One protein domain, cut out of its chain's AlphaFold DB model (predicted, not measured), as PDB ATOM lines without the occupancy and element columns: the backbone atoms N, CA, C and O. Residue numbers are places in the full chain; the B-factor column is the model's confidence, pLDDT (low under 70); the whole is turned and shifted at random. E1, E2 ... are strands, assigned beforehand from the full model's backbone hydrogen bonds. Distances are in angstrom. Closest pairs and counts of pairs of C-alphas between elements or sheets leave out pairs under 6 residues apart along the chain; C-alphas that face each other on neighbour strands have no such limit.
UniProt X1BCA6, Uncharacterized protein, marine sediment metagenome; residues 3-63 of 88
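Overview. This is residues 3 to 63 of the 88 residues of an uncharacterized protein of marine sediment metagenome (UniProt X1BCA6). A long, thin, twisted hairpin of two strands, E2 and E3, makes the length of this domain, and the short strand E1 lies along the other side of E2, beside its residues 28 to 30. A loop, residues 41 to 46, sticks out beyond one end of the long hairpin, and a narrow finger, residues 16 to 21, sticks out near the other end. The printed part has 61 residues, with three named strands and no named helix, in the order E1, E2, E3 along the chain and likewise across the one antiparallel sheet; the class is all strand. The whole is extended, with a radius of gyration of the C-alphas of 17.8 A, and its outline is a rod spanning 57 by 22 by 11 A.

Along the chain. Begin at Tyr 3 and go on to C-alpha 8 at (179.415, 192.921, 137.515), where E1 begins; it holds residues 8 to 10. After residues 11 to 24, which hold no named element, find C-alpha 25 at (174.314, 178.325, 133.565); from there E2, residues 25 to 38, runs 39.5 A. E3, residues 49 to 62, runs 38.8 A and ends at C-alpha 62 at (177.758, 176.100, 132.224). E3 bends by 53 degrees at residue 52.

Arrangement. Look first at E1, an edge strand and the antiparallel neighbour of E2, at 176 degrees between their directions. The C-alphas of His 9 and Thr 29 face each other at 4.3 A, and N 8 and O 30 are within hydrogen-bond range at 2.9 A. Before E1, residues 3 to 4 pair antiparallel with residues 33 to 34 of E2. In the link from E1 to E2, residues 16 to 17 pair antiparallel with residues 20 to 21. E2 is the inner strand, and its other neighbour is E3, antiparallel at 165 degrees. The C-alphas of Ile 30 and Gly 58 face each other at 4.1 A; N 33 and O 55 are 2.8 A apart, and N 52 and O 35 are 2.8 A apart, both within hydrogen-bond range. E1 and E2 form a hairpin, as do E2 and E3. The three make a meander, each strand the antiparallel neighbour of the one before. The sheet is twisted, with C-alphas up to 4.0 A off its best plane.

Size, cuts and confidence. The two C-alphas farthest apart are those of Ser 23 and Pro 43, at 56.7 A. Without residues 16 to 21 and 41 to 46, which stand free, the body spans 48 by 16 by 11 A. The printed part has no cut. The link from E1 to E2 is long, with 14 residues, and that from E2 to E3 is short, with 10. The mean pLDDT of the printed part is 78.7; look for values under 70 at residues 3 to 6, residues 23 to 25 and residue 63.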
ATOM      1  N   TYR A   3     189.688 203.245 132.681       59.09
ATOM      2  CA  TYR A   3     188.755 203.367 133.800       59.09
ATOM      3  C   TYR A   3     188.097 201.999 134.013       59.09
ATOM      4  O   TYR A   3     187.288 201.568 133.193       59.09
ATOM      5  N   ASN A   4     188.498 201.290 135.073       55.19
ATOM      6  CA  ASN A   4     187.908 200.002 135.442       55.19
ATOM      7  C   ASN A   4     186.697 200.242 136.343       55.19
ATOM      8  O   ASN A   4     186.837 200.728 137.467       55.19
ATOM      9  N   VAL A   5     185.514 199.884 135.849       59.47
ATOM     10  CA  VAL A   5     184.298 199.785 136.661       59.47
ATOM     11  C   VAL A   5     184.341 198.465 137.440       59.47
ATOM     12  O   VAL A   5     184.927 197.486 136.981       59.47
ATOM     13  N   VAL A   6     183.753 198.442 138.639       64.69
ATOM     14  CA  VAL A   6     183.655 197.240 139.486       64.69
ATOM     15  C   VAL A   6     183.060 196.067 138.680       64.69
ATOM     16  O   VAL A   6     182.048 196.276 138.008       64.69
ATOM     17  N   PRO A   7     183.635 194.846 138.749       70.12
ATOM     18  CA  PRO A   7     183.111 193.669 138.055       70.12
ATOM     19  C   PRO A   7     181.641 193.411 138.401       70.12
ATOM     20  O   PRO A   7     181.286 193.168 139.563       70.12
ATOM     21  N   PHE A   8     180.785 193.400 137.380       83.19
ATOM     22  CA  PHE A   8     179.415 192.921 137.515       83.19
ATOM     23  C   PHE A   8     179.454 191.404 137.648       83.19
ATOM     24  O   PHE A   8     180.116 190.730 136.865       83.19
ATOM     25  N   HIS A   9     178.761 190.852 138.636       85.88
ATOM     26  CA  HIS A   9     178.721 189.413 138.856       85.88
ATOM     27  C   HIS A   9     177.356 188.988 139.387       85.88
ATOM     28  O   HIS A   9     176.627 189.777 139.989       85.88
ATOM     29  N   GLY A  10     177.003 187.726 139.168       82.31
ATOM     30  CA  GLY A  10     175.730 187.185 139.620       82.31
ATOM     31  C   GLY A  10     175.715 185.665 139.650       82.31
ATOM     32  O   GLY A  10     176.555 185.003 139.049       82.31
ATOM     33  N   LYS A  11     174.753 185.099 140.384       79.50
ATOM     34  CA  LYS A  11     174.632 183.645 140.584       79.50
ATOM     35  C   LYS A  11     173.837 182.951 139.478       79.50
ATOM     36  O   LYS A  11     174.196 181.850 139.074       79.50
ATOM     37  N   TYR A  12     172.774 183.593 138.999       78.00
ATOM     38  CA  TYR A  12     171.932 183.093 137.917       78.00
ATOM     39  C   TYR A  12     172.076 184.017 136.707       78.00
ATOM     40  O   TYR A  12     172.015 185.240 136.842       78.00
ATOM     41  N   CYS A  13     172.281 183.431 135.534       75.56
ATOM     42  CA  CYS A  13     172.212 184.109 134.241       75.56
ATOM     43  C   CYS A  13     171.495 183.213 133.244       75.56
ATOM     44  O   CYS A  13     171.460 181.996 133.412       75.56
ATOM     45  N   ARG A  14     170.962 183.828 132.190       79.06
ATOM     46  CA  ARG A  14     170.519 183.153 130.975       79.06
ATOM     47  C   ARG A  14     171.477 183.565 129.867       79.06
ATOM     48  O   ARG A  14     171.617 184.755 129.603       79.06
ATOM     49  N   VAL A  15     172.156 182.594 129.268       78.31
ATOM     50  CA  VAL A  15     173.078 182.835 128.153       78.31
ATOM     51  C   VAL A  15     172.395 182.406 126.868       78.31
ATOM     52  O   VAL A  15     171.908 181.281 126.772       78.31
ATOM     53  N   GLU A  16     172.356 183.295 125.882       82.94
ATOM     54  CA  GLU A  16     171.696 183.042 124.604       82.94
ATOM     55  C   GLU A  16     172.652 183.288 123.447       82.94
ATOM     56  O   GLU A  16     173.404 184.263 123.434       82.94
ATOM     57  N   LYS A  17     172.603 182.406 122.450       80.00
ATOM     58  CA  LYS A  17     173.255 182.620 121.160       80.00
ATOM     59  C   LYS A  17     172.178 182.635 120.082       80.00
ATOM     60  O   LYS A  17     171.687 181.585 119.667       80.00
ATOM     61  N   GLY A  18     171.802 183.832 119.634       85.75
ATOM     62  CA  GLY A  18     170.660 184.003 118.736       85.75
ATOM     63  C   GLY A  18     169.356 183.623 119.442       85.75
ATOM     64  O   GLY A  18     169.037 184.201 120.471       85.75
ATOM     65  N   LEU A  19     168.629 182.637 118.905       84.00
ATOM     66  CA  LEU A  19     167.358 182.147 119.467       84.00
ATOM     67  C   LEU A  19     167.510 180.917 120.379       84.00
ATOM     68  O   LEU A  19     166.514 180.349 120.821       84.00
ATOM     69  N   VAL A  20     168.742 180.471 120.637       77.06
ATOM     70  CA  VAL A  20     169.009 179.287 121.462       77.06
ATOM     71  C   VAL A  20     169.523 179.728 122.826       77.06
ATOM     72  O   VAL A  20     170.609 180.305 122.930       77.06
ATOM     73  N   ALA A  21     168.753 179.424 123.870       76.38
ATOM     74  CA  ALA A  21     169.179 179.586 125.253       76.38
ATOM     75  C   ALA A  21     169.994 178.365 125.701       76.38
ATOM     76  O   ALA A  21     169.585 177.219 125.505       76.38
ATOM     77  N   MET A  22     171.150 178.608 126.313       73.56
ATOM     78  CA  MET A  22     171.932 177.567 126.972       73.56
ATOM     79  C   MET A  22     171.256 177.179 128.288       73.56
ATOM     80  O   MET A  22     170.865 178.041 129.076       73.56
ATOM     81  N   SER A  23     171.120 175.873 128.518       68.25
ATOM     82  CA  SER A  23     170.570 175.342 129.765       68.25
ATOM     83  C   SER A  23     171.654 175.236 130.843       68.25
ATOM     84  O   SER A  23     172.816 174.981 130.532       68.25
ATOM     85  N   TYR A  24     171.259 175.394 132.109       65.25
ATOM     86  CA  TYR A  24     172.103 175.202 133.299       65.25
ATOM     87  C   TYR A  24     173.389 176.051 133.358       65.25
ATOM     88  O   TYR A  24     174.487 175.534 133.582       65.25
ATOM     89  N   SER A  25     173.253 177.371 133.226       67.31
ATOM     90  CA  SER A  25     174.314 178.325 133.565       67.31
ATOM     91  C   SER A  25     174.354 178.622 135.067       67.31
ATOM     92  O   SER A  25     173.328 178.869 135.708       67.31
ATOM     93  N   LYS A  26     175.557 178.604 135.641       72.00
ATOM     94  CA  LYS A  26     175.823 178.870 137.055       72.00
ATOM     95  C   LYS A  26     176.909 179.928 137.140       72.00
ATOM     96  O   LYS A  26     178.001 179.721 136.644       72.00
ATOM     97  N   GLY A  27     176.622 181.043 137.794       78.19
ATOM     98  CA  GLY A  27     177.612 182.097 137.967       78.19
ATOM     99  C   GLY A  27     177.954 182.832 136.667       78.19
ATOM    100  O   GLY A  27     178.058 182.259 135.583       78.19
ATOM    101  N   TRP A  28     178.135 184.139 136.770       85.62
ATOM    102  CA  TRP A  28     178.689 184.943 135.689       85.62
ATOM    103  C   TRP A  28     179.438 186.142 136.243       85.62
ATOM    104  O   TRP A  28     179.170 186.608 137.354       85.62
ATOM    105  N   THR A  29     180.365 186.639 135.440       86.75
ATOM    106  CA  THR A  29     181.135 187.853 135.687       86.75
ATOM    107  C   THR A  29     181.324 188.598 134.370       86.75
ATOM    108  O   THR A  29     181.635 187.991 133.347       86.75
ATOM    109  N   ILE A  30     181.095 189.908 134.383       86.81
ATOM    110  CA  ILE A  30     181.302 190.817 133.258       86.81
ATOM    111  C   ILE A  30     182.108 192.010 133.763       86.81
ATOM    112  O   ILE A  30     181.727 192.692 134.714       86.81
ATOM    113  N   ASN A  31     183.202 192.285 133.068       85.88
ATOM    114  CA  ASN A  31     183.993 193.491 133.213       85.88
ATOM    115  C   ASN A  31     183.703 194.426 132.046       85.88
ATOM    116  O   ASN A  31     183.640 193.995 130.892       85.88
ATOM    117  N   VAL A  32     183.539 195.706 132.366       82.06
ATOM    118  CA  VAL A  32     183.380 196.776 131.385       82.06
ATOM    119  C   VAL A  32     184.582 197.693 131.508       82.06
ATOM    120  O   VAL A  32     184.872 198.224 132.582       82.06
ATOM    121  N   ASN A  33     185.259 197.884 130.387       81.12
ATOM    122  CA  ASN A  33     186.469 198.667 130.280       81.12
ATOM    123  C   ASN A  33     186.194 199.831 129.336       81.12
ATOM    124  O   ASN A  33     185.752 199.635 128.203       81.12
ATOM    125  N   LEU A  34     186.461 201.046 129.806       81.31
ATOM    126  CA  LEU A  34     186.398 202.232 128.967       81.31
ATOM    127  C   LEU A  34     187.814 202.678 128.613       81.31
ATOM    128  O   LEU A  34     188.595 203.058 129.497       81.31
ATOM    129  N   ASP A  35     188.120 202.660 127.320       81.62
ATOM    130  CA  ASP A  35     189.359 203.225 126.811       81.62
ATOM    131  C   ASP A  35     189.219 204.741 126.741       81.62
ATOM    132  O   ASP A  35     188.376 205.269 126.018       81.62
ATOM    133  N   MET A  36     190.042 205.464 127.504       83.12
ATOM    134  CA  MET A  36     190.092 206.925 127.426       83.12
ATOM    135  C   MET A  36     191.375 207.396 126.751       83.12
ATOM    136  O   MET A  36     192.483 207.090 127.224       83.12
ATOM    137  N   ALA A  37     191.205 208.169 125.679       82.69
ATOM    138  CA  ALA A  37     192.280 208.844 124.969       82.69
ATOM    139  C   ALA A  37     192.650 210.137 125.704       82.69
ATOM    140  O   ALA A  37     191.773 210.891 126.121       82.69
ATOM    141  N   ASP A  38     193.947 210.378 125.885       84.44
ATOM    142  CA  ASP A  38     194.431 211.622 126.484       84.44
ATOM    143  C   ASP A  38     194.252 212.770 125.483       84.44
ATOM    144  O   ASP A  38     194.635 212.649 124.318       84.44
ATOM    145  N   SER A  39     193.647 213.863 125.933       85.94
ATOM    146  CA  SER A  39     193.416 215.067 125.131       85.94
ATOM    147  C   SER A  39     193.921 216.323 125.837       85.94
ATOM    148  O   SER A  39     193.446 217.423 125.558       85.94
ATOM    149  N   THR A  40     194.823 216.166 126.805       85.00
ATOM    150  CA  THR A  40     195.322 217.272 127.622       85.00
ATOM    151  C   THR A  40     196.121 218.256 126.765       85.00
ATOM    152  O   THR A  40     197.095 217.873 126.114       85.00
ATOM    153  N   ALA A  41     195.736 219.535 126.770       82.12
ATOM    154  CA  ALA A  41     196.504 220.587 126.111       82.12
ATOM    155  C   ALA A  41     197.717 220.994 126.969       82.12
ATOM    156  O   ALA A  41     197.641 221.056 128.194       82.12
ATOM    157  N   GLN A  42     198.850 221.313 126.338       76.69
ATOM    158  CA  GLN A  42     199.984 221.977 126.999       76.69
ATOM    159  C   GLN A  42     199.606 223.458 127.185       76.69
ATOM    160  O   GLN A  42     199.731 224.212 126.218       76.69
ATOM    161  N   PRO A  43     199.005 223.873 128.320       82.69
ATOM    162  CA  PRO A  43     199.657 224.025 129.629       82.69
ATOM    163  C   PRO A  43     198.786 223.562 130.824       82.69
ATOM    164  O   PRO A  43     198.979 224.013 131.960       82.69
ATOM    165  N   ASP A  44     197.795 222.705 130.580       75.88
ATOM    166  CA  ASP A  44     196.778 222.361 131.568       75.88
ATOM    167  C   ASP A  44     197.343 221.505 132.704       75.88
ATOM    168  O   ASP A  44     198.058 220.521 132.511       75.88
ATOM    169  N   LYS A  45     196.995 221.885 133.940       80.75
ATOM    170  CA  LYS A  45     197.439 221.189 135.161       80.75
ATOM    171  C   LYS A  45     196.625 219.929 135.472       80.75
ATOM    172  O   LYS A  45     197.004 219.166 136.358       80.75
ATOM    173  N   TRP A  46     195.507 219.724 134.778       81.88
ATOM    174  CA  TRP A  46     194.582 218.614 134.986       81.88
ATOM    175  C   TRP A  46     194.571 217.744 133.738       81.88
ATOM    176  O   TRP A  46     194.513 218.269 132.629       81.88
ATOM    177  N   LYS A  47     194.609 216.420 133.910       79.75
ATOM    178  CA  LYS A  47     194.502 215.504 132.772       79.75
ATOM    179  C   LYS A  47     193.085 215.540 132.216       79.75
ATOM    180  O   LYS A  47     192.143 215.181 132.922       79.75
ATOM    181  N   ALA A  48     192.959 215.937 130.959       81.25
ATOM    182  CA  ALA A  48     191.731 215.818 130.197       81.25
ATOM    183  C   ALA A  48     191.770 214.516 129.397       81.25
ATOM    184  O   ALA A  48     192.797 214.146 128.828       81.25
ATOM    185  N   ALA A  49     190.651 213.805 129.361       82.12
ATOM    186  CA  ALA A  49     190.530 212.604 128.560       82.12
ATOM    187  C   ALA A  49     189.190 212.594 127.836       82.12
ATOM    188  O   ALA A  49     188.168 212.988 128.401       82.12
ATOM    189  N   VAL A  50     189.203 212.118 126.597       82.75
ATOM    190  CA  VAL A  50     187.994 211.877 125.815       82.75
ATOM    191  C   VAL A  50     187.659 210.397 125.920       82.75
ATOM    192  O   VAL A  50     188.519 209.534 125.708       82.75
ATOM    193  N   ALA A  51     186.407 210.107 126.275       81.50
ATOM    194  CA  ALA A  51     185.895 208.746 126.300       81.50
ATOM    195  C   ALA A  51     185.927 208.164 124.879       81.50
ATOM    196  O   ALA A  51     185.342 208.725 123.954       81.50
ATOM    197  N   GLY A  52     186.653 207.062 124.719       78.75
ATOM    198  CA  GLY A  52     186.728 206.296 123.486       78.75
ATOM    199  C   GLY A  52     185.700 205.169 123.465       78.75
ATOM    200  O   GLY A  52     184.575 205.304 123.947       78.75
ATOM    201  N   MET A  53     186.091 204.037 122.883       79.06
ATOM    202  CA  MET A  53     185.226 202.867 122.779       79.06
ATOM    203  C   MET A  53     185.115 202.139 124.123       79.06
ATOM    204  O   MET A  53     186.101 201.952 124.835       79.06
ATOM    205  N   ALA A  54     183.897 201.705 124.450       80.94
ATOM    206  CA  ALA A  54     183.652 200.813 125.573       80.94
ATOM    207  C   ALA A  54     183.799 199.358 125.112       80.94
ATOM    208  O   ALA A  54     183.108 198.912 124.193       80.94
ATOM    209  N   GLY A  55     184.696 198.623 125.761       81.69
ATOM    210  CA  GLY A  55     184.830 197.179 125.635       81.69
ATOM    211  C   GLY A  55     184.195 196.481 126.830       81.69
ATOM    212  O   GLY A  55     184.167 197.010 127.940       81.69
ATOM    213  N   TRP A  56     183.697 195.270 126.622       83.56
ATOM    214  CA  TRP A  56     183.291 194.409 127.723       83.56
ATOM    215  C   TRP A  56     183.756 192.983 127.461       83.56
ATOM    216  O   TRP A  56     183.846 192.533 126.319       83.56
ATOM    217  N   GLY A  57     184.085 192.286 128.536       85.00
ATOM    218  CA  GLY A  57     184.530 190.904 128.507       85.00
ATOM    219  C   GLY A  57     184.088 190.208 129.779       85.00
ATOM    220  O   GLY A  57     184.021 190.820 130.842       85.00
ATOM    221  N   GLY A  58     183.754 188.931 129.683       84.12
ATOM    222  CA  GLY A  58     183.206 188.204 130.814       84.12
ATOM    223  C   GLY A  58     183.329 186.703 130.665       84.12
ATOM    224  O   GLY A  58     183.704 186.191 129.609       84.12
ATOM    225  N   SER A  59     182.997 186.004 131.741       84.69
ATOM    226  CA  SER A  59     182.908 184.552 131.781       84.69
ATOM    227  C   SER A  59     181.633 184.113 132.493       84.69
ATOM    228  O   SER A  59     181.059 184.834 133.312       84.69
ATOM    229  N   PHE A  60     181.171 182.918 132.152       83.25
ATOM    230  CA  PHE A  60     180.065 182.235 132.811       83.25
ATOM    231  C   PHE A  60     180.423 180.758 132.950       83.25
ATOM    232  O   PHE A  60     181.197 180.236 132.143       83.25
ATOM    233  N   GLU A  61     179.863 180.078 133.948       79.88
ATOM    234  CA  GLU A  61     179.978 178.621 134.050       79.88
ATOM    235  C   GLU A  61     178.713 177.984 133.469       79.88
ATOM    236  O   GLU A  61     177.596 178.462 133.684       79.88
ATOM    237  N   ALA A  62     178.873 176.891 132.727       72.56
ATOM    238  CA  ALA A  62     177.758 176.100 132.224       72.56
ATOM    239  C   ALA A  62     177.999 174.621 132.488       72.56
ATOM    240  O   ALA A  62     179.099 174.106 132.283       72.56
ATOM    241  N   ILE A  63     176.950 173.936 132.928       68.56
ATOM    242  CA  ILE A  63     176.956 172.485 133.070       68.56
ATOM    243  C   ILE A  63     176.474 171.912 131.740       68.56
ATOM    244  O   ILE A  63     175.281 171.917 131.441       68.56
TER     245      ILE A  63